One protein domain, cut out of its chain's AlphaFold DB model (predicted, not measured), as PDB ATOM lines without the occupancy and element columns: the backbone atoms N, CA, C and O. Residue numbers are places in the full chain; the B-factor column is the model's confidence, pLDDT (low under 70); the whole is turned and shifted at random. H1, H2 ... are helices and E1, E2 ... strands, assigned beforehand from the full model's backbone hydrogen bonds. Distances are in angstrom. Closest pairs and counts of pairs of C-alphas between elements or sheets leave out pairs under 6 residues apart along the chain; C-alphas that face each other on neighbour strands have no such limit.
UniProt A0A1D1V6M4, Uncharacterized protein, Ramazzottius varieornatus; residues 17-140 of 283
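Overview. This is residues 17 to 140 of the 283 residues of an uncharacterized protein of Ramazzottius varieornatus (UniProt A0A1D1V6M4). A five-stranded sheet forms a wall, with helices H2 and H4 over one face and no named helix over the other. H1 lies farther out on the same side as H2 and makes a helical hairpin with it, while H3 is near H4, and residues 17 to 35, with no named element, lead into edge strand E1. The printed part has 124 residues, with four named helices and five named strands in the order E1 E2 H1 H2 E3 H3 E4 H4 E5; the sheet is mixed, in the order E1 E2 E3 E4 E5. The class is mixed, helices and strands, though under half of the residues are in named elements. The whole is compact, with a radius of gyration of the C-alphas of 14.4 A, yet elongated, spanning 43 by 28 by 26 A.

Arrangement. E1, residues 36 to 40, and E2, residues 45 to 49, form an antiparallel hairpin, with N 38 and O 47 2.9 A apart. E2 is parallel to E3, residues 81 to 85, with N 82 and O 46 at 2.9 A. E3 is parallel to E4, residues 109 to 113, with N 111 and O 84 at 2.9 A. E4 is parallel to edge strand E5, residues 132 to 135, with N 110 and O 132 at 2.9 A. The sheet is twisted, its C-alphas lying up to 4.4 A off the best plane. H1, residues 58 to 68, is only just not on the sheet, with 4 pairs of C-alphas within 10 A. H2, residues 72 to 79, stands up from the sheet over E2 at a height of 9.7 A; its closest C-alphas to E2 are those of Phe 77 and Ala 46, 6.4 A apart. H1 and H2 touch, closest at the C-alphas of Asn 68 and Gly 74, 4.9 A, opposite ways at 36 degrees, only just a steep tilt. H4, residues 121 to 128, is on the same face as H2, over E5 at a height of 8.6 A. H3, residues 97 to 103, is close to H4 but not clearly touching, with the C-alphas of Val 97 and Tyr 126 6.0 A apart. Three strand-helix-strand units, parallel neighbour strands with helices between them along the chain, have right-handed crossovers: E2, H1 H2, E3; E3, H3, E4; and E4, H4, E5. Every O i to N i+4 pair is within hydrogen-bond range in H2 and H3, against 6 of 7 in H1 and 2 of 4 in H4.

Along the chain. E1 starts at C-alpha 36 (282.005, 286.624, 282.941), and E2 measures 13.4 A. H1, the longest helix, measures 15.5 A, and E5 ends at C-alpha 135 (266.710, 297.710, 290.452).

Size, cuts and confidence. The C-alphas of His 19 and Val 137, the two farthest apart, are 44.4 A apart. The printed part has no cut, and the link from E3 to H3 is long, with 11 residues. Mean pLDDT of the printed part is 73.9; low stretches include residues 17 to 28 and 134 to 140.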
ATOM      1  N   VAL A  17     268.080 266.734 268.933       43.59
ATOM      2  CA  VAL A  17     269.426 266.137 268.811       43.59
ATOM      3  C   VAL A  17     270.027 265.706 270.162       43.59
ATOM      4  O   VAL A  17     270.974 264.925 270.184       43.59
ATOM      5  N   ALA A  18     269.450 266.108 271.297       40.53
ATOM      6  CA  ALA A  18     270.022 265.814 272.614       40.53
ATOM      7  C   ALA A  18     269.726 264.370 273.071       40.53
ATOM      8  O   ALA A  18     268.659 264.077 273.612       40.53
ATOM      9  N   HIS A  19     270.684 263.461 272.872       36.88
ATOM     10  CA  HIS A  19     270.653 262.099 273.407       36.88
ATOM     11  C   HIS A  19     271.559 261.988 274.649       36.88
ATOM     12  O   HIS A  19     272.759 262.230 274.569       36.88
ATOM     13  N   ASN A  20     270.948 261.599 275.777       38.41
ATOM     14  CA  ASN A  20     271.520 261.155 277.059       38.41
ATOM     15  C   ASN A  20     273.053 261.149 277.178       38.41
ATOM     16  O   ASN A  20     273.699 260.138 276.906       38.41
ATOM     17  N   SER A  21     273.604 262.240 277.700       41.00
ATOM     18  CA  SER A  21     274.917 262.269 278.341       41.00
ATOM     19  C   SER A  21     274.784 263.133 279.592       41.00
ATOM     20  O   SER A  21     274.214 264.220 279.508       41.00
ATOM     21  N   GLU A  22     275.251 262.659 280.750       44.25
ATOM     22  CA  GLU A  22     275.455 263.522 281.921       44.25
ATOM     23  C   GLU A  22     276.498 264.565 281.531       44.25
ATOM     24  O   GLU A  22     277.698 264.289 281.485       44.25
ATOM     25  N   LEU A  23     276.021 265.737 281.123       54.59
ATOM     26  CA  LEU A  23     276.877 266.756 280.562       54.59
ATOM     27  C   LEU A  23     277.471 267.585 281.697       54.59
ATOM     28  O   LEU A  23     276.793 268.394 282.329       54.59
ATOM     29  N   TYR A  24     278.748 267.342 281.969       58.06
ATOM     30  CA  TYR A  24     279.529 268.137 282.903       58.06
ATOM     31  C   TYR A  24     279.905 269.466 282.239       58.06
ATOM     32  O   TYR A  24     280.522 269.479 281.171       58.06
ATOM     33  N   ILE A  25     279.525 270.582 282.859       61.16
ATOM     34  CA  ILE A  25     279.954 271.915 282.433       61.16
ATOM     35  C   ILE A  25     281.326 272.159 283.066       61.16
ATOM     36  O   ILE A  25     281.461 272.087 284.284       61.16
ATOM     37  N   GLU A  26     282.348 272.394 282.246       65.56
ATOM     38  CA  GLU A  26     283.681 272.774 282.731       65.56
ATOM     39  C   GLU A  26     283.610 274.118 283.462       65.56
ATOM     40  O   GLU A  26     282.919 275.017 282.989       65.56
ATOM     41  N   ASP A  27     284.350 274.262 284.567       65.06
ATOM     42  CA  ASP A  27     284.275 275.420 285.475       65.06
ATOM     43  C   ASP A  27     284.561 276.779 284.791       65.06
ATOM     44  O   ASP A  27     284.116 277.811 285.284       65.06
ATOM     45  N   ASP A  28     285.217 276.775 283.624       69.81
ATOM     46  CA  ASP A  28     285.588 277.974 282.854       69.81
ATOM     47  C   ASP A  28     284.665 278.249 281.644       69.81
ATOM     48  O   ASP A  28     284.962 279.097 280.794       69.81
ATOM     49  N   TYR A  29     283.557 277.514 281.490       81.25
ATOM     50  CA  TYR A  29     282.680 277.673 280.327       81.25
ATOM     51  C   TYR A  29     281.780 278.911 280.443       81.25
ATOM     52  O   TYR A  29     280.940 279.018 281.339       81.25
ATOM     53  N   CYS A  30     281.881 279.807 279.457       85.31
ATOM     54  CA  CYS A  30     280.976 280.939 279.289       85.31
ATOM     55  C   CYS A  30     280.512 281.041 277.825       85.31
ATOM     56  O   CYS A  30     281.344 281.248 276.938       85.31
ATOM     57  N   PRO A  31     279.200 280.934 277.536       84.94
ATOM     58  CA  PRO A  31     278.686 280.926 276.160       84.94
ATOM     59  C   PRO A  31     278.792 282.290 275.457       84.94
ATOM     60  O   PRO A  31     278.587 282.396 274.248       84.94
ATOM     61  N   ILE A  32     279.078 283.355 276.207       84.19
ATOM     62  CA  ILE A  32     279.181 284.718 275.695       84.19
ATOM     63  C   ILE A  32     280.521 285.291 276.136       84.19
ATOM     64  O   ILE A  32     280.696 285.641 277.295       84.19
ATOM     65  N   ALA A  33     281.445 285.441 275.186       82.25
ATOM     66  CA  ALA A  33     282.828 285.853 275.448       82.25
ATOM     67  C   ALA A  33     282.976 287.236 276.106       82.25
ATOM     68  O   ALA A  33     284.009 287.539 276.692       82.25
ATOM     69  N   VAL A  34     281.966 288.093 275.967       82.12
ATOM     70  CA  VAL A  34     281.951 289.432 276.565       82.12
ATOM     71  C   VAL A  34     281.434 289.424 278.008       82.12
ATOM     72  O   VAL A  34     281.600 290.418 278.705       82.12
ATOM     73  N   CYS A  35     280.848 288.325 278.482       85.38
ATOM     74  CA  CYS A  35     280.391 288.182 279.860       85.38
ATOM     75  C   CYS A  35     281.375 287.333 280.674       85.38
ATOM     76  O   CYS A  35     282.102 286.504 280.130       85.38
ATOM     77  N   SER A  36     281.372 287.532 281.988       88.25
ATOM     78  CA  SER A  36     282.005 286.624 282.941       88.25
ATOM     79  C   SER A  36     280.976 285.600 283.394       88.25
ATOM     80  O   SER A  36     279.839 285.970 283.700       88.25
ATOM     81  N   CYS A  37     281.357 284.330 283.451       88.38
ATOM     82  CA  CYS A  37     280.494 283.273 283.955       88.38
ATOM     83  C   CYS A  37     281.181 282.557 285.111       88.38
ATOM     84  O   CYS A  37     282.343 282.193 284.984       88.38
ATOM     85  N   ASP A  38     280.435 282.327 286.187       85.81
ATOM     86  CA  ASP A  38     280.871 281.520 287.320       85.81
ATOM     87  C   ASP A  38     279.932 280.322 287.463       85.81
ATOM     88  O   ASP A  38     278.705 280.473 287.551       85.81
ATOM     89  N   ILE A  39     280.502 279.121 287.497       81.94
ATOM     90  CA  ILE A  39     279.755 277.890 287.757       81.94
ATOM     91  C   ILE A  39     279.890 277.563 289.241       81.94
ATOM     92  O   ILE A  39     280.981 277.420 289.788       81.94
ATOM     93  N   VAL A  40     278.751 277.458 289.921       77.38
ATOM     94  CA  VAL A  40     278.708 277.132 291.344       77.38
ATOM     95  C   VAL A  40     279.223 275.707 291.527       77.38
ATOM     96  O   VAL A  40     278.702 274.768 290.918       77.38
ATOM     97  N   LYS A  41     280.236 275.551 292.392       65.75
ATOM     98  CA  LYS A  41     280.890 274.269 292.692       65.75
ATOM     99  C   LYS A  41     279.860 273.152 292.883       65.75
ATOM    100  O   LYS A  41     278.972 273.248 293.729       65.75
ATOM    101  N   GLY A  42     280.000 272.088 292.091       62.03
ATOM    102  CA  GLY A  42     279.043 270.979 292.023       62.03
ATOM    103  C   GLY A  42     278.046 271.064 290.862       62.03
ATOM    104  O   GLY A  42     277.126 270.252 290.816       62.03
ATOM    105  N   GLY A  43     278.201 272.028 289.944       62.31
ATOM    106  CA  GLY A  43     277.422 272.134 288.703       62.31
ATOM    107  C   GLY A  43     275.949 272.502 288.904       62.31
ATOM    108  O   GLY A  43     275.166 272.443 287.966       62.31
ATOM    109  N   GLN A  44     275.547 272.873 290.124       68.38
ATOM    110  CA  GLN A  44     274.137 273.081 290.472       68.38
ATOM    111  C   GLN A  44     273.604 274.468 290.099       68.38
ATOM    112  O   GLN A  44     272.430 274.757 290.340       68.38
ATOM    113  N   GLY A  45     274.434 275.346 289.549       78.94
ATOM    114  CA  GLY A  45     274.011 276.669 289.126       78.94
ATOM    115  C   GLY A  45     275.087 277.381 288.325       78.94
ATOM    116  O   GLY A  45     276.272 277.209 288.590       78.94
ATOM    117  N   ALA A  46     274.657 278.201 287.380       85.25
ATOM    118  CA  ALA A  46     275.495 279.127 286.642       85.25
ATOM    119  C   ALA A  46     275.082 280.567 286.962       85.25
ATOM    120  O   ALA A  46     273.892 280.879 287.119       85.25
ATOM    121  N   ILE A  47     276.079 281.434 287.074       87.75
ATOM    122  CA  ILE A  47     275.942 282.873 287.275       87.75
ATOM    123  C   ILE A  47     276.587 283.546 286.072       87.75
ATOM    124  O   ILE A  47     277.705 283.206 285.694       87.75
ATOM    125  N   MET A  48     275.882 284.492 285.463       89.81
ATOM    126  CA  MET A  48     276.369 285.249 284.317       89.81
ATOM    127  C   MET A  48     276.389 286.734 284.646       89.81
ATOM    128  O   MET A  48     275.354 287.329 284.950       89.81
ATOM    129  N   ASN A  49     277.564 287.342 284.535       88.12
ATOM    130  CA  ASN A  49     277.759 288.763 284.733       88.12
ATOM    131  C   ASN A  49     278.207 289.443 283.436       88.12
ATOM    132  O   ASN A  49     279.298 289.205 282.924       88.12
ATOM    133  N   CYS A  50     277.359 290.327 282.924       86.06
ATOM    134  CA  CYS A  50     277.595 291.116 281.723       86.06
ATOM    135  C   CYS A  50     277.675 292.626 282.033       86.06
ATOM    136  O   CYS A  50     277.512 293.441 281.127       86.06
ATOM    137  N   SER A  51     277.915 293.015 283.295       77.94
ATOM    138  CA  SER A  51     277.827 294.401 283.785       77.94
ATOM    139  C   SER A  51     278.894 295.380 283.271       77.94
ATOM    140  O   SER A  51     278.860 296.544 283.649       77.94
ATOM    141  N   GLY A  52     279.826 294.936 282.424       70.88
ATOM    142  CA  GLY A  52     280.856 295.781 281.805       70.88
ATOM    143  C   GLY A  52     280.636 296.061 280.317       70.88
ATOM    144  O   GLY A  52     281.553 296.546 279.655       70.88
ATOM    145  N   ASN A  53     279.473 295.701 279.766       71.62
ATOM    146  CA  ASN A  53     279.165 295.928 278.358       71.62
ATOM    147  C   ASN A  53     277.895 296.754 278.180       71.62
ATOM    148  O   ASN A  53     276.787 296.216 278.108       71.62
ATOM    149  N   GLU A  54     278.090 298.044 277.922       70.25
ATOM    150  CA  GLU A  54     277.011 298.994 277.636       70.25
ATOM    151  C   GLU A  54     276.168 298.620 276.399       70.25
ATOM    152  O   GLU A  54     275.064 299.134 276.215       70.25
ATOM    153  N   TYR A  55     276.675 297.732 275.539       68.69
ATOM    154  CA  TYR A  55     276.022 297.315 274.295       68.69
ATOM    155  C   TYR A  55     275.130 296.075 274.432       68.69
ATOM    156  O   TYR A  55     274.360 295.785 273.515       68.69
ATOM    157  N   ILE A  56     275.226 295.325 275.534       73.19
ATOM    158  CA  ILE A  56     274.473 294.076 275.693       73.19
ATOM    159  C   ILE A  56     273.126 294.386 276.320       73.19
ATOM    160  O   ILE A  56     273.010 294.490 277.534       73.19
ATOM    161  N   THR A  57     272.090 294.484 275.493       74.81
ATOM    162  CA  THR A  57     270.705 294.525 275.972       74.81
ATOM    163  C   THR A  57     270.241 293.143 276.416       74.81
ATOM    164  O   THR A  57     270.729 292.127 275.911       74.81
ATOM    165  N   LEU A  58     269.239 293.078 277.297       77.50
ATOM    166  CA  LEU A  58     268.644 291.805 277.717       77.50
ATOM    167  C   LEU A  58     268.110 290.984 276.523       77.50
ATOM    168  O   LEU A  58     268.277 289.769 276.479       77.50
ATOM    169  N   GLU A  59     267.538 291.639 275.510       75.94
ATOM    170  CA  GLU A  59     267.081 290.980 274.277       75.94
ATOM    171  C   GLU A  59     268.247 290.398 273.460       75.94
ATOM    172  O   GLU A  59     268.174 289.265 272.969       75.94
ATOM    173  N   SER A  60     269.347 291.151 273.336       77.88
ATOM    174  CA  SER A  60     270.553 290.664 272.661       77.88
ATOM    175  C   SER A  60     271.169 289.484 273.411       77.88
ATOM    176  O   SER A  60     271.565 288.508 272.779       77.88
ATOM    177  N   LEU A  61     271.157 289.522 274.748       82.94
ATOM    178  CA  LEU A  61     271.616 288.437 275.603       82.94
ATOM    179  C   LEU A  61     270.794 287.170 275.366       82.94
ATOM    180  O   LEU A  61     271.364 286.123 275.074       82.94
ATOM    181  N   MET A  62     269.463 287.268 275.411       80.75
ATOM    182  CA  MET A  62     268.575 286.138 275.119       80.75
ATOM    183  C   MET A  62     268.832 285.560 273.728       80.75
ATOM    184  O   MET A  62     268.891 284.345 273.564       80.75
ATOM    185  N   THR A  63     269.034 286.419 272.727       79.56
ATOM    186  CA  THR A  63     269.326 285.988 271.353       79.56
ATOM    187  C   THR A  63     270.669 285.266 271.261       79.56
ATOM    188  O   THR A  63     270.750 284.200 270.656       79.56
ATOM    189  N   MET A  64     271.719 285.807 271.881       79.62
ATOM    190  CA  MET A  64     273.046 285.189 271.900       79.62
ATOM    191  C   MET A  64     273.035 283.852 272.644       79.62
ATOM    192  O   MET A  64     273.613 282.879 272.166       79.62
ATOM    193  N   LEU A  65     272.330 283.762 273.772       82.69
ATOM    194  CA  LEU A  65     272.153 282.496 274.480       82.69
ATOM    195  C   LEU A  65     271.348 281.501 273.641       82.69
ATOM    196  O   LEU A  65     271.691 280.324 273.622       82.69
ATOM    197  N   ALA A  66     270.340 281.954 272.891       77.19
ATOM    198  CA  ALA A  66     269.513 281.064 272.071       77.19
ATOM    199  C   ALA A  66     270.313 280.382 270.964       77.19
ATOM    200  O   ALA A  66     270.048 279.229 270.633       77.19
ATOM    201  N   LEU A  67     271.327 281.061 270.428       76.25
ATOM    202  CA  LEU A  67     272.255 280.471 269.465       76.25
ATOM    203  C   LEU A  67     273.134 279.377 270.090       76.25
ATOM    204  O   LEU A  67     273.545 278.456 269.389       76.25
ATOM    205  N   ASN A  68     273.378 279.445 271.400       78.62
ATOM    206  CA  ASN A  68     274.161 278.458 272.141       78.62
ATOM    207  C   ASN A  68     273.342 277.229 272.579       78.62
ATOM    208  O   ASN A  68     273.923 276.256 273.042       78.62
ATOM    209  N   LEU A  69     272.015 277.209 272.388       73.50
ATOM    210  CA  LEU A  69     271.179 276.033 272.692       73.50
ATOM    211  C   LEU A  69     271.453 274.819 271.794       73.50
ATOM    212  O   LEU A  69     270.974 273.722 272.074       73.50
ATOM    213  N   CYS A  70     272.166 275.023 270.689       72.62
ATOM    214  CA  CYS A  70     272.538 273.965 269.755       72.62
ATOM    215  C   CYS A  70     273.866 273.287 270.114       72.62
ATOM    216  O   CYS A  70     274.221 272.290 269.490       72.62
ATOM    217  N   ASP A  71     274.581 273.823 271.105       78.00
ATOM    218  CA  ASP A  71     275.713 273.182 271.761       78.00
ATOM    219  C   ASP A  71     275.213 272.554 273.067       78.00
ATOM    220  O   ASP A  71     274.546 273.222 273.862       78.00
ATOM    221  N   ASP A  72     275.534 271.282 273.307       78.44
ATOM    222  CA  ASP A  72     275.139 270.592 274.534       78.44
ATOM    223  C   ASP A  72     275.656 271.356 275.766       78.44
ATOM    224  O   ASP A  72     274.918 271.522 276.742       78.44
ATOM    225  N   LYS A  73     276.887 271.899 275.709       81.56
ATOM    226  CA  LYS A  73     277.474 272.679 276.816       81.56
ATOM    227  C   LYS A  73     276.689 273.966 277.069       81.56
ATOM    228  O   LYS A  73     276.393 274.295 278.218       81.56
ATOM    229  N   GLY A  74     276.302 274.659 276.000       81.62
ATOM    230  CA  GLY A  74     275.496 275.876 276.063       81.62
ATOM    231  C   GLY A  74     274.099 275.611 276.611       81.62
ATOM    232  O   GLY A  74     273.625 276.343 277.482       81.62
ATOM    233  N   LYS A  75     273.472 274.513 276.181       81.12
ATOM    234  CA  LYS A  75     272.192 274.048 276.716       81.12
ATOM    235  C   LYS A  75     272.285 273.752 278.213       81.12
ATOM    236  O   LYS A  75     271.502 274.311 278.974       81.12
ATOM    237  N   ALA A  76     273.258 272.949 278.644       82.62
ATOM    238  CA  ALA A  76     273.451 272.629 280.057       82.62
ATOM    239  C   ALA A  76     273.707 273.890 280.901       82.62
ATOM    240  O   ALA A  76     273.175 274.021 282.005       82.62
ATOM    241  N   PHE A  77     274.473 274.851 280.378       85.06
ATOM    242  CA  PHE A  77     274.694 276.139 281.034       85.06
ATOM    243  C   PHE A  77     273.391 276.921 281.229       85.06
ATOM    244  O   PHE A  77     273.112 277.379 282.335       85.06
ATOM    245  N   ILE A  78     272.573 277.047 280.180       84.44
ATOM    246  CA  ILE A  78     271.294 277.774 280.228       84.44
ATOM    247  C   ILE A  78     270.306 277.079 281.168       84.44
ATOM    248  O   ILE A  78     269.646 277.748 281.961       84.44
ATOM    249  N   GLU A  79     270.252 275.747 281.141       83.31
ATOM    250  CA  GLU A  79     269.431 274.948 282.055       83.31
ATOM    251  C   GLU A  79     269.822 275.168 283.520       83.31
ATOM    252  O   GLU A  79     268.961 275.141 284.393       83.31
ATOM    253  N   ASN A  80     271.094 275.440 283.811       84.62
ATOM    254  CA  ASN A  80     271.571 275.714 285.165       84.62
ATOM    255  C   ASN A  80     271.662 277.211 285.492       84.62
ATOM    256  O   ASN A  80     272.063 277.562 286.602       84.62
ATOM    257  N   LEU A  81     271.289 278.109 284.579       85.94
ATOM    258  CA  LEU A  81     271.439 279.545 284.777       85.94
ATOM    259  C   LEU A  81     270.473 280.060 285.849       85.94
ATOM    260  O   LEU A  81     269.253 280.032 285.689       85.94
ATOM    261  N   ARG A  82     271.035 280.561 286.954       87.75
ATOM    262  CA  ARG A  82     270.277 281.045 288.119       87.75
ATOM    263  C   ARG A  82     270.284 282.554 288.257       87.75
ATOM    264  O   ARG A  82     269.331 283.113 288.805       87.75
ATOM    265  N   SER A  83     271.357 283.197 287.806       86.75
ATOM    266  CA  SER A  83     271.543 284.631 287.968       86.75
ATOM    267  C   SER A  83     272.109 285.278 286.715       86.75
ATOM    268  O   SER A  83     273.067 284.773 286.131       86.75
ATOM    269  N   ILE A  84     271.512 286.409 286.335       88.31
ATOM    270  CA  ILE A  84     272.029 287.315 285.310       88.31
ATOM    271  C   ILE A  84     272.234 288.694 285.938       88.31
ATOM    272  O   ILE A  84     271.343 289.229 286.602       88.31
ATOM    273  N   THR A  85     273.400 289.282 285.692       86.12
ATOM    274  CA  THR A  85     273.727 290.670 286.030       86.12
ATOM    275  C   THR A  85     273.972 291.462 284.752       86.12
ATOM    276  O   THR A  85     274.780 291.062 283.913       86.12
ATOM    277  N   LEU A  86     273.270 292.585 284.601       81.88
ATOM    278  CA  LEU A  86     273.360 293.475 283.446       81.88
ATOM    279  C   LEU A  86     273.635 294.920 283.872       81.88
ATOM    280  O   LEU A  86     273.341 295.323 284.997       81.88
ATOM    281  N   GLU A  87     274.220 295.692 282.955       71.31
ATOM    282  CA  GLU A  87     274.586 297.089 283.185       71.31
ATOM    283  C   GLU A  87     273.369 298.036 283.038       71.31
ATOM    284  O   GLU A  87     272.504 297.805 282.186       71.31
ATOM    285  N   PRO A  88     273.297 299.149 283.797       57.97
ATOM    286  CA  PRO A  88     272.148 300.060 283.826       57.97
ATOM    287  C   PRO A  88     271.628 300.589 282.487       57.97
ATOM    288  O   PRO A  88     270.447 300.881 282.334       57.97
ATOM    289  N   LYS A  89     272.501 300.783 281.496       58.00
ATOM    290  CA  LYS A  89     272.110 301.414 280.222       58.00
ATOM    291  C   LYS A  89     271.465 300.434 279.240       58.00
ATOM    292  O   LYS A  89     270.884 300.864 278.243       58.00
ATOM    293  N   ALA A  90     271.554 299.138 279.525       56.72
ATOM    294  CA  ALA A  90     271.183 298.065 278.617       56.72
ATOM    295  C   ALA A  90     269.676 297.761 278.563       56.72
ATOM    296  O   ALA A  90     269.230 297.029 277.674       56.72
ATOM    297  N   ILE A  91     268.883 298.266 279.515       64.06
ATOM    298  CA  ILE A  91     267.535 297.742 279.760       64.06
ATOM    299  C   ILE A  91     266.535 298.885 279.830       64.06
ATOM    300  O   ILE A  91     266.463 299.620 280.808       64.06
ATOM    301  N   ARG A  92     265.769 299.021 278.745       62.94
ATOM    302  CA  ARG A  92     264.628 299.944 278.645       62.94
ATOM    303  C   ARG A  92     263.287 299.217 278.716       62.94
ATOM    304  O   ARG A  92     262.295 299.791 279.135       62.94
ATOM    305  N   VAL A  93     263.267 297.957 278.282       69.19
ATOM    306  CA  VAL A  93     262.072 297.116 278.212       69.19
ATOM    307  C   VAL A  93     262.457 295.712 278.655       69.19
ATOM    308  O   VAL A  93     263.441 295.157 278.157       69.19
ATOM    309  N   LEU A  94     261.683 295.137 279.574       74.50
ATOM    310  CA  LEU A  94     261.806 293.728 279.929       74.50
ATOM    311  C   LEU A  94     260.965 292.867 278.978       74.50
ATOM    312  O   LEU A  94     259.870 293.269 278.574       74.50
ATOM    313  N   PRO A  95     261.440 291.665 278.618       75.12
ATOM    314  CA  PRO A  95     260.619 290.703 277.906       75.12
ATOM    315  C   PRO A  95     259.415 290.296 278.763       75.12
ATOM    316  O   PRO A  95     259.374 290.491 279.978       75.12
ATOM    317  N   ASN A  96     258.413 289.697 278.128       80.12
ATOM    318  CA  ASN A  96     257.304 289.098 278.862       80.12
ATOM    319  C   ASN A  96     257.830 287.989 279.799       80.12
ATOM    320  O   ASN A  96     258.632 287.160 279.369       80.12
ATOM    321  N   VAL A  97     257.366 287.976 281.053       79.56
ATOM    322  CA  VAL A  97     257.865 287.063 282.095       79.56
ATOM    323  C   VAL A  97     257.671 285.583 281.747       79.56
ATOM    324  O   VAL A  97     258.548 284.779 282.044       79.56
ATOM    325  N   ASP A  98     256.577 285.214 281.069       78.56
ATOM    326  CA  ASP A  98     256.346 283.829 280.642       78.56
ATOM    327  C   ASP A  98     257.381 283.414 279.598       78.56
ATOM    328  O   ASP A  98     258.036 282.391 279.746       78.56
ATOM    329  N   LEU A  99     257.607 284.267 278.594       76.69
ATOM    330  CA  LEU A  99     258.622 284.024 277.566       76.69
ATOM    331  C   LEU A  99     260.035 283.948 278.160       76.69
ATOM    332  O   LEU A  99     260.879 283.195 277.680       76.69
ATOM    333  N   PHE A 100     260.300 284.756 279.184       79.75
ATOM    334  CA  PHE A 100     261.574 284.762 279.885       79.75
ATOM    335  C   PHE A 100     261.799 283.467 280.673       79.75
ATOM    336  O   PHE A 100     262.872 282.878 280.586       79.75
ATOM    337  N   LEU A 101     260.783 282.994 281.395       80.69
ATOM    338  CA  LEU A 101     260.841 281.761 282.184       80.69
ATOM    339  C   LEU A 101     260.804 280.490 281.333       80.69
ATOM    340  O   LEU A 101     261.439 279.509 281.706       80.69
ATOM    341  N   ASP A 102     260.138 280.513 280.177       75.62
ATOM    342  CA  ASP A 102     260.217 279.430 279.186       75.62
ATOM    343  C   ASP A 102     261.664 279.203 278.725       75.62
ATOM    344  O   ASP A 102     262.053 278.090 278.372       75.62
ATOM    345  N   TYR A 103     262.465 280.270 278.735       73.38
ATOM    346  CA  TYR A 103     263.856 280.246 278.314       73.38
ATOM    347  C   TYR A 103     264.828 280.002 279.484       73.38
ATOM    348  O   TYR A 103     265.783 279.241 279.350       73.38
ATOM    349  N   PHE A 104     264.569 280.604 280.647       82.69
ATOM    350  CA  PHE A 104     265.396 280.507 281.851       82.69
ATOM    351  C   PHE A 104     264.612 279.940 283.040       82.69
ATOM    352  O   PHE A 104     264.417 280.597 284.065       82.69
ATOM    353  N   PHE A 105     264.154 278.697 282.922       80.12
ATOM    354  CA  PHE A 105     263.241 278.085 283.897       80.12
ATOM    355  C   PHE A 105     263.816 277.944 285.318       80.12
ATOM    356  O   PHE A 105     263.057 277.872 286.284       80.12
ATOM    357  N   ASN A 106     265.145 277.938 285.465       80.00
ATOM    358  CA  ASN A 106     265.836 277.866 286.758       80.00
ATOM    359  C   ASN A 106     266.290 279.229 287.302       80.00
ATOM    360  O   ASN A 106     266.969 279.288 288.333       80.00
ATOM    361  N   MET A 107     265.893 280.327 286.656       81.62
ATOM    362  CA  MET A 107     266.295 281.660 287.080       81.62
ATOM    363  C   MET A 107     265.705 282.034 288.438       81.62
ATOM    364  O   MET A 107     264.535 281.778 288.730       81.62
ATOM    365  N   LYS A 108     266.530 282.666 289.274       83.38
ATOM    366  CA  LYS A 108     266.153 283.140 290.611       83.38
ATOM    367  C   LYS A 108     266.489 284.600 290.849       83.38
ATOM    368  O   LYS A 108     265.803 285.239 291.638       83.38
ATOM    369  N   LEU A 109     267.518 285.123 290.185       84.06
ATOM    370  CA  LEU A 109     268.015 286.470 290.428       84.06
ATOM    371  C   LEU A 109     268.280 287.206 289.114       84.06
ATOM    372  O   LEU A 109     269.009 286.712 288.256       84.06
ATOM    373  N   LEU A 110     267.735 288.411 288.994       84.31
ATOM    374  CA  LEU A 110     267.987 289.316 287.879       84.31
ATOM    375  C   LEU A 110     268.431 290.675 288.429       84.31
ATOM    376  O   LEU A 110     267.658 291.374 289.085       84.31
ATOM    377  N   PHE A 111     269.685 291.045 288.175       82.88
ATOM    378  CA  PHE A 111     270.236 292.335 288.585       82.88
ATOM    379  C   PHE A 111     270.275 293.289 287.390       82.88
ATOM    380  O   PHE A 111     270.944 293.013 286.393       82.88
ATOM    381  N   LEU A 112     269.540 294.397 287.501       75.31
ATOM    382  CA  LEU A 112     269.342 295.375 286.425       75.31
ATOM    383  C   LEU A 112     270.082 296.704 286.680       75.31
ATOM    384  O   LEU A 112     270.098 297.573 285.808       75.31
ATOM    385  N   GLY A 113     270.668 296.889 287.868       70.50
ATOM    386  CA  GLY A 113     271.327 298.134 288.277       70.50
ATOM    387  C   GLY A 113     270.409 299.365 288.170       70.50
ATOM    388  O   GLY A 113     269.238 299.323 288.545       70.50
ATOM    389  N   ASN A 114     270.942 300.457 287.616       62.62
ATOM    390  CA  ASN A 114     270.274 301.728 287.296       62.62
ATOM    391  C   ASN A 114     269.439 301.706 285.993       62.62
ATOM    392  O   ASN A 114     269.347 302.719 285.298       62.62
ATOM    393  N   ALA A 115     268.869 300.559 285.614       62.91
ATOM    394  CA  ALA A 115     267.990 300.475 284.450       62.91
ATOM    395  C   ALA A 115     266.826 301.472 284.555       62.91
ATOM    396  O   ALA A 115     265.972 301.360 285.435       62.91
ATOM    397  N   SER A 116     266.789 302.439 283.631       60.12
ATOM    398  CA  SER A 116     265.666 303.364 283.453       60.12
ATOM    399  C   SER A 116     264.496 302.599 282.840       60.12
ATOM    400  O   SER A 116     264.290 302.619 281.627       60.12
ATOM    401  N   MET A 117     263.763 301.888 283.687       63.72
ATOM    402  CA  MET A 117     262.522 301.220 283.321       63.72
ATOM    403  C   MET A 117     261.407 302.262 283.226       63.72
ATOM    404  O   MET A 117     261.123 302.953 284.201       63.72
ATOM    405  N   ASP A 118     260.750 302.350 282.070       62.19
ATOM    406  CA  ASP A 118     259.634 303.286 281.867       62.19
ATOM    407  C   ASP A 118     258.385 302.901 282.697       62.19
ATOM    408  O   ASP A 118     257.482 303.716 282.884       62.19
ATOM    409  N   ASN A 119     258.326 301.662 283.209       67.44
ATOM    410  CA  ASN A 119     257.211 301.134 283.992       67.44
ATOM    411  C   ASN A 119     257.685 300.123 285.056       67.44
ATOM    412  O   ASN A 119     258.047 298.992 284.732       67.44
ATOM    413  N   CYS A 120     257.648 300.502 286.338       71.19
ATOM    414  CA  CYS A 120     258.029 299.604 287.435       71.19
ATOM    415  C   CYS A 120     257.072 298.406 287.603       71.19
ATOM    416  O   CYS A 120     257.501 297.373 288.109       71.19
ATOM    417  N   GLY A 121     255.817 298.496 287.137       68.62
ATOM    418  CA  GLY A 121     254.840 297.403 287.260       68.62
ATOM    419  C   GLY A 121     255.216 296.140 286.476       68.62
ATOM    420  O   GLY A 121     254.774 295.044 286.809       68.62
ATOM    421  N   ASP A 122     256.094 296.261 285.476       71.62
ATOM    422  CA  ASP A 122     256.605 295.106 284.736       71.62
ATOM    423  C   ASP A 122     257.563 294.254 285.589       71.62
ATOM    424  O   ASP A 122     257.730 293.066 285.320       71.62
ATOM    425  N   LEU A 123     258.164 294.826 286.641       75.69
ATOM    426  CA  LEU A 123     259.035 294.108 287.582       75.69
ATOM    427  C   LEU A 123     258.233 293.258 288.567       75.69
ATOM    428  O   LEU A 123     258.691 292.188 288.969       75.69
ATOM    429  N   ASP A 124     257.027 293.696 288.925       75.38
ATOM    430  CA  ASP A 124     256.174 292.973 289.867       75.38
ATOM    431  C   ASP A 124     255.747 291.618 289.294       75.38
ATOM    432  O   ASP A 124     255.769 290.617 290.004       75.38
ATOM    433  N   ALA A 125     255.517 291.534 287.980       78.25
ATOM    434  CA  ALA A 125     255.252 290.266 287.300       78.25
ATOM    435  C   ALA A 125     256.410 289.255 287.437       78.25
ATOM    436  O   ALA A 125     256.178 288.048 287.495       78.25
ATOM    437  N   TYR A 126     257.661 289.722 287.510       78.81
ATOM    438  CA  TYR A 126     258.827 288.866 287.750       78.81
ATOM    439  C   TYR A 126     258.920 288.441 289.221       78.81
ATOM    440  O   TYR A 126     259.180 287.269 289.509       78.81
ATOM    441  N   ARG A 127     258.638 289.365 290.149       76.44
ATOM    442  CA  ARG A 127     258.604 289.101 291.598       76.44
ATOM    443  C   ARG A 127     257.518 288.093 291.970       76.44
ATOM    444  O   ARG A 127     257.794 287.146 292.703       76.44
ATOM    445  N   GLU A 128     256.319 288.218 291.399       79.69
ATOM    446  CA  GLU A 128     255.207 287.270 291.576       79.69
ATOM    447  C   GLU A 128     255.566 285.844 291.133       79.69
ATOM    448  O   GLU A 128     255.044 284.865 291.668       79.69
ATOM    449  N   ARG A 129     256.489 285.706 290.175       73.31
ATOM    450  CA  ARG A 129     257.006 284.412 289.707       73.31
ATOM    451  C   ARG A 129     258.210 283.905 290.503       73.31
ATOM    452  O   ARG A 129     258.786 282.876 290.152       73.31
ATOM    453  N   GLY A 130     258.573 284.585 291.590       72.69
ATOM    454  CA  GLY A 130     259.661 284.191 292.480       72.69
ATOM    455  C   GLY A 130     261.057 284.507 291.940       72.69
ATOM    456  O   GLY A 130     262.023 283.881 292.382       72.69
ATOM    457  N   ILE A 131     261.172 285.444 290.991       77.50
ATOM    458  CA  ILE A 131     262.455 286.006 290.559       77.50
ATOM    459  C   ILE A 131     262.720 287.252 291.400       77.50
ATOM    460  O   ILE A 131     261.950 288.211 291.376       77.50
ATOM    461  N   VAL A 132     263.836 287.262 292.121       77.38
ATOM    462  CA  VAL A 132     264.294 288.459 292.824       77.38
ATOM    463  C   VAL A 132     264.864 289.419 291.787       77.38
ATOM    464  O   VAL A 132     265.845 289.096 291.115       77.38
ATOM    465  N   VAL A 133     264.249 290.594 291.653       74.50
ATOM    466  CA  VAL A 133     264.724 291.640 290.745       74.50
ATOM    467  C   VAL A 133     265.261 292.814 291.548       74.50
ATOM    468  O   VAL A 133     264.515 293.462 292.282       74.50
ATOM    469  N   GLN A 134     266.557 293.086 291.405       69.69
ATOM    470  CA  GLN A 134     267.204 294.244 292.018       69.69
ATOM    471  C   GLN A 134     267.354 295.360 290.980       69.69
ATOM    472  O   GLN A 134     268.055 295.202 289.976       69.69
ATOM    473  N   SER A 135     266.668 296.474 291.236       69.81
ATOM    474  CA  SER A 135     266.710 297.710 290.452       69.81
ATOM    475  C   SER A 135     266.860 298.895 291.403       69.81
ATOM    476  O   SER A 135     266.157 298.971 292.410       69.81
ATOM    477  N   GLU A 136     267.763 299.820 291.082       65.75
ATOM    478  CA  GLU A 136     267.961 301.060 291.845       65.75
ATOM    479  C   GLU A 136     266.855 302.094 291.562       65.75
ATOM    480  O   GLU A 136     266.553 302.930 292.410       65.75
ATOM    481  N   VAL A 137     266.213 302.015 290.388       66.50
ATOM    482  CA  VAL A 137     265.174 302.965 289.943       66.50
ATOM    483  C   VAL A 137     263.780 302.560 290.428       66.50
ATOM    484  O   VAL A 137     262.947 303.418 290.706       66.50
ATOM    485  N   CYS A 138     263.535 301.256 290.560       66.62
ATOM    486  CA  CYS A 138     262.272 300.690 291.034       66.62
ATOM    487  C   CYS A 138     262.542 299.744 292.223       66.62
ATOM    488  O   CYS A 138     262.470 298.516 292.058       66.62
ATOM    489  N   PRO A 139     262.911 300.284 293.401       59.41
ATOM    490  CA  PRO A 139     263.152 299.477 294.591       59.41
ATOM    491  C   PRO A 139     261.883 298.712 294.995       59.41
ATOM    492  O   PRO A 139     260.767 299.079 294.635       59.41
ATOM    493  N   ASP A 140     262.056 297.596 295.694       60.03
ATOM    494  CA  ASP A 140     260.933 296.786 296.167       60.03
ATOM    495  C   ASP A 140     260.211 297.516 297.318       60.03
ATOM    496  O   ASP A 140     260.834 297.819 298.336       60.03
TER     497      ASP A 140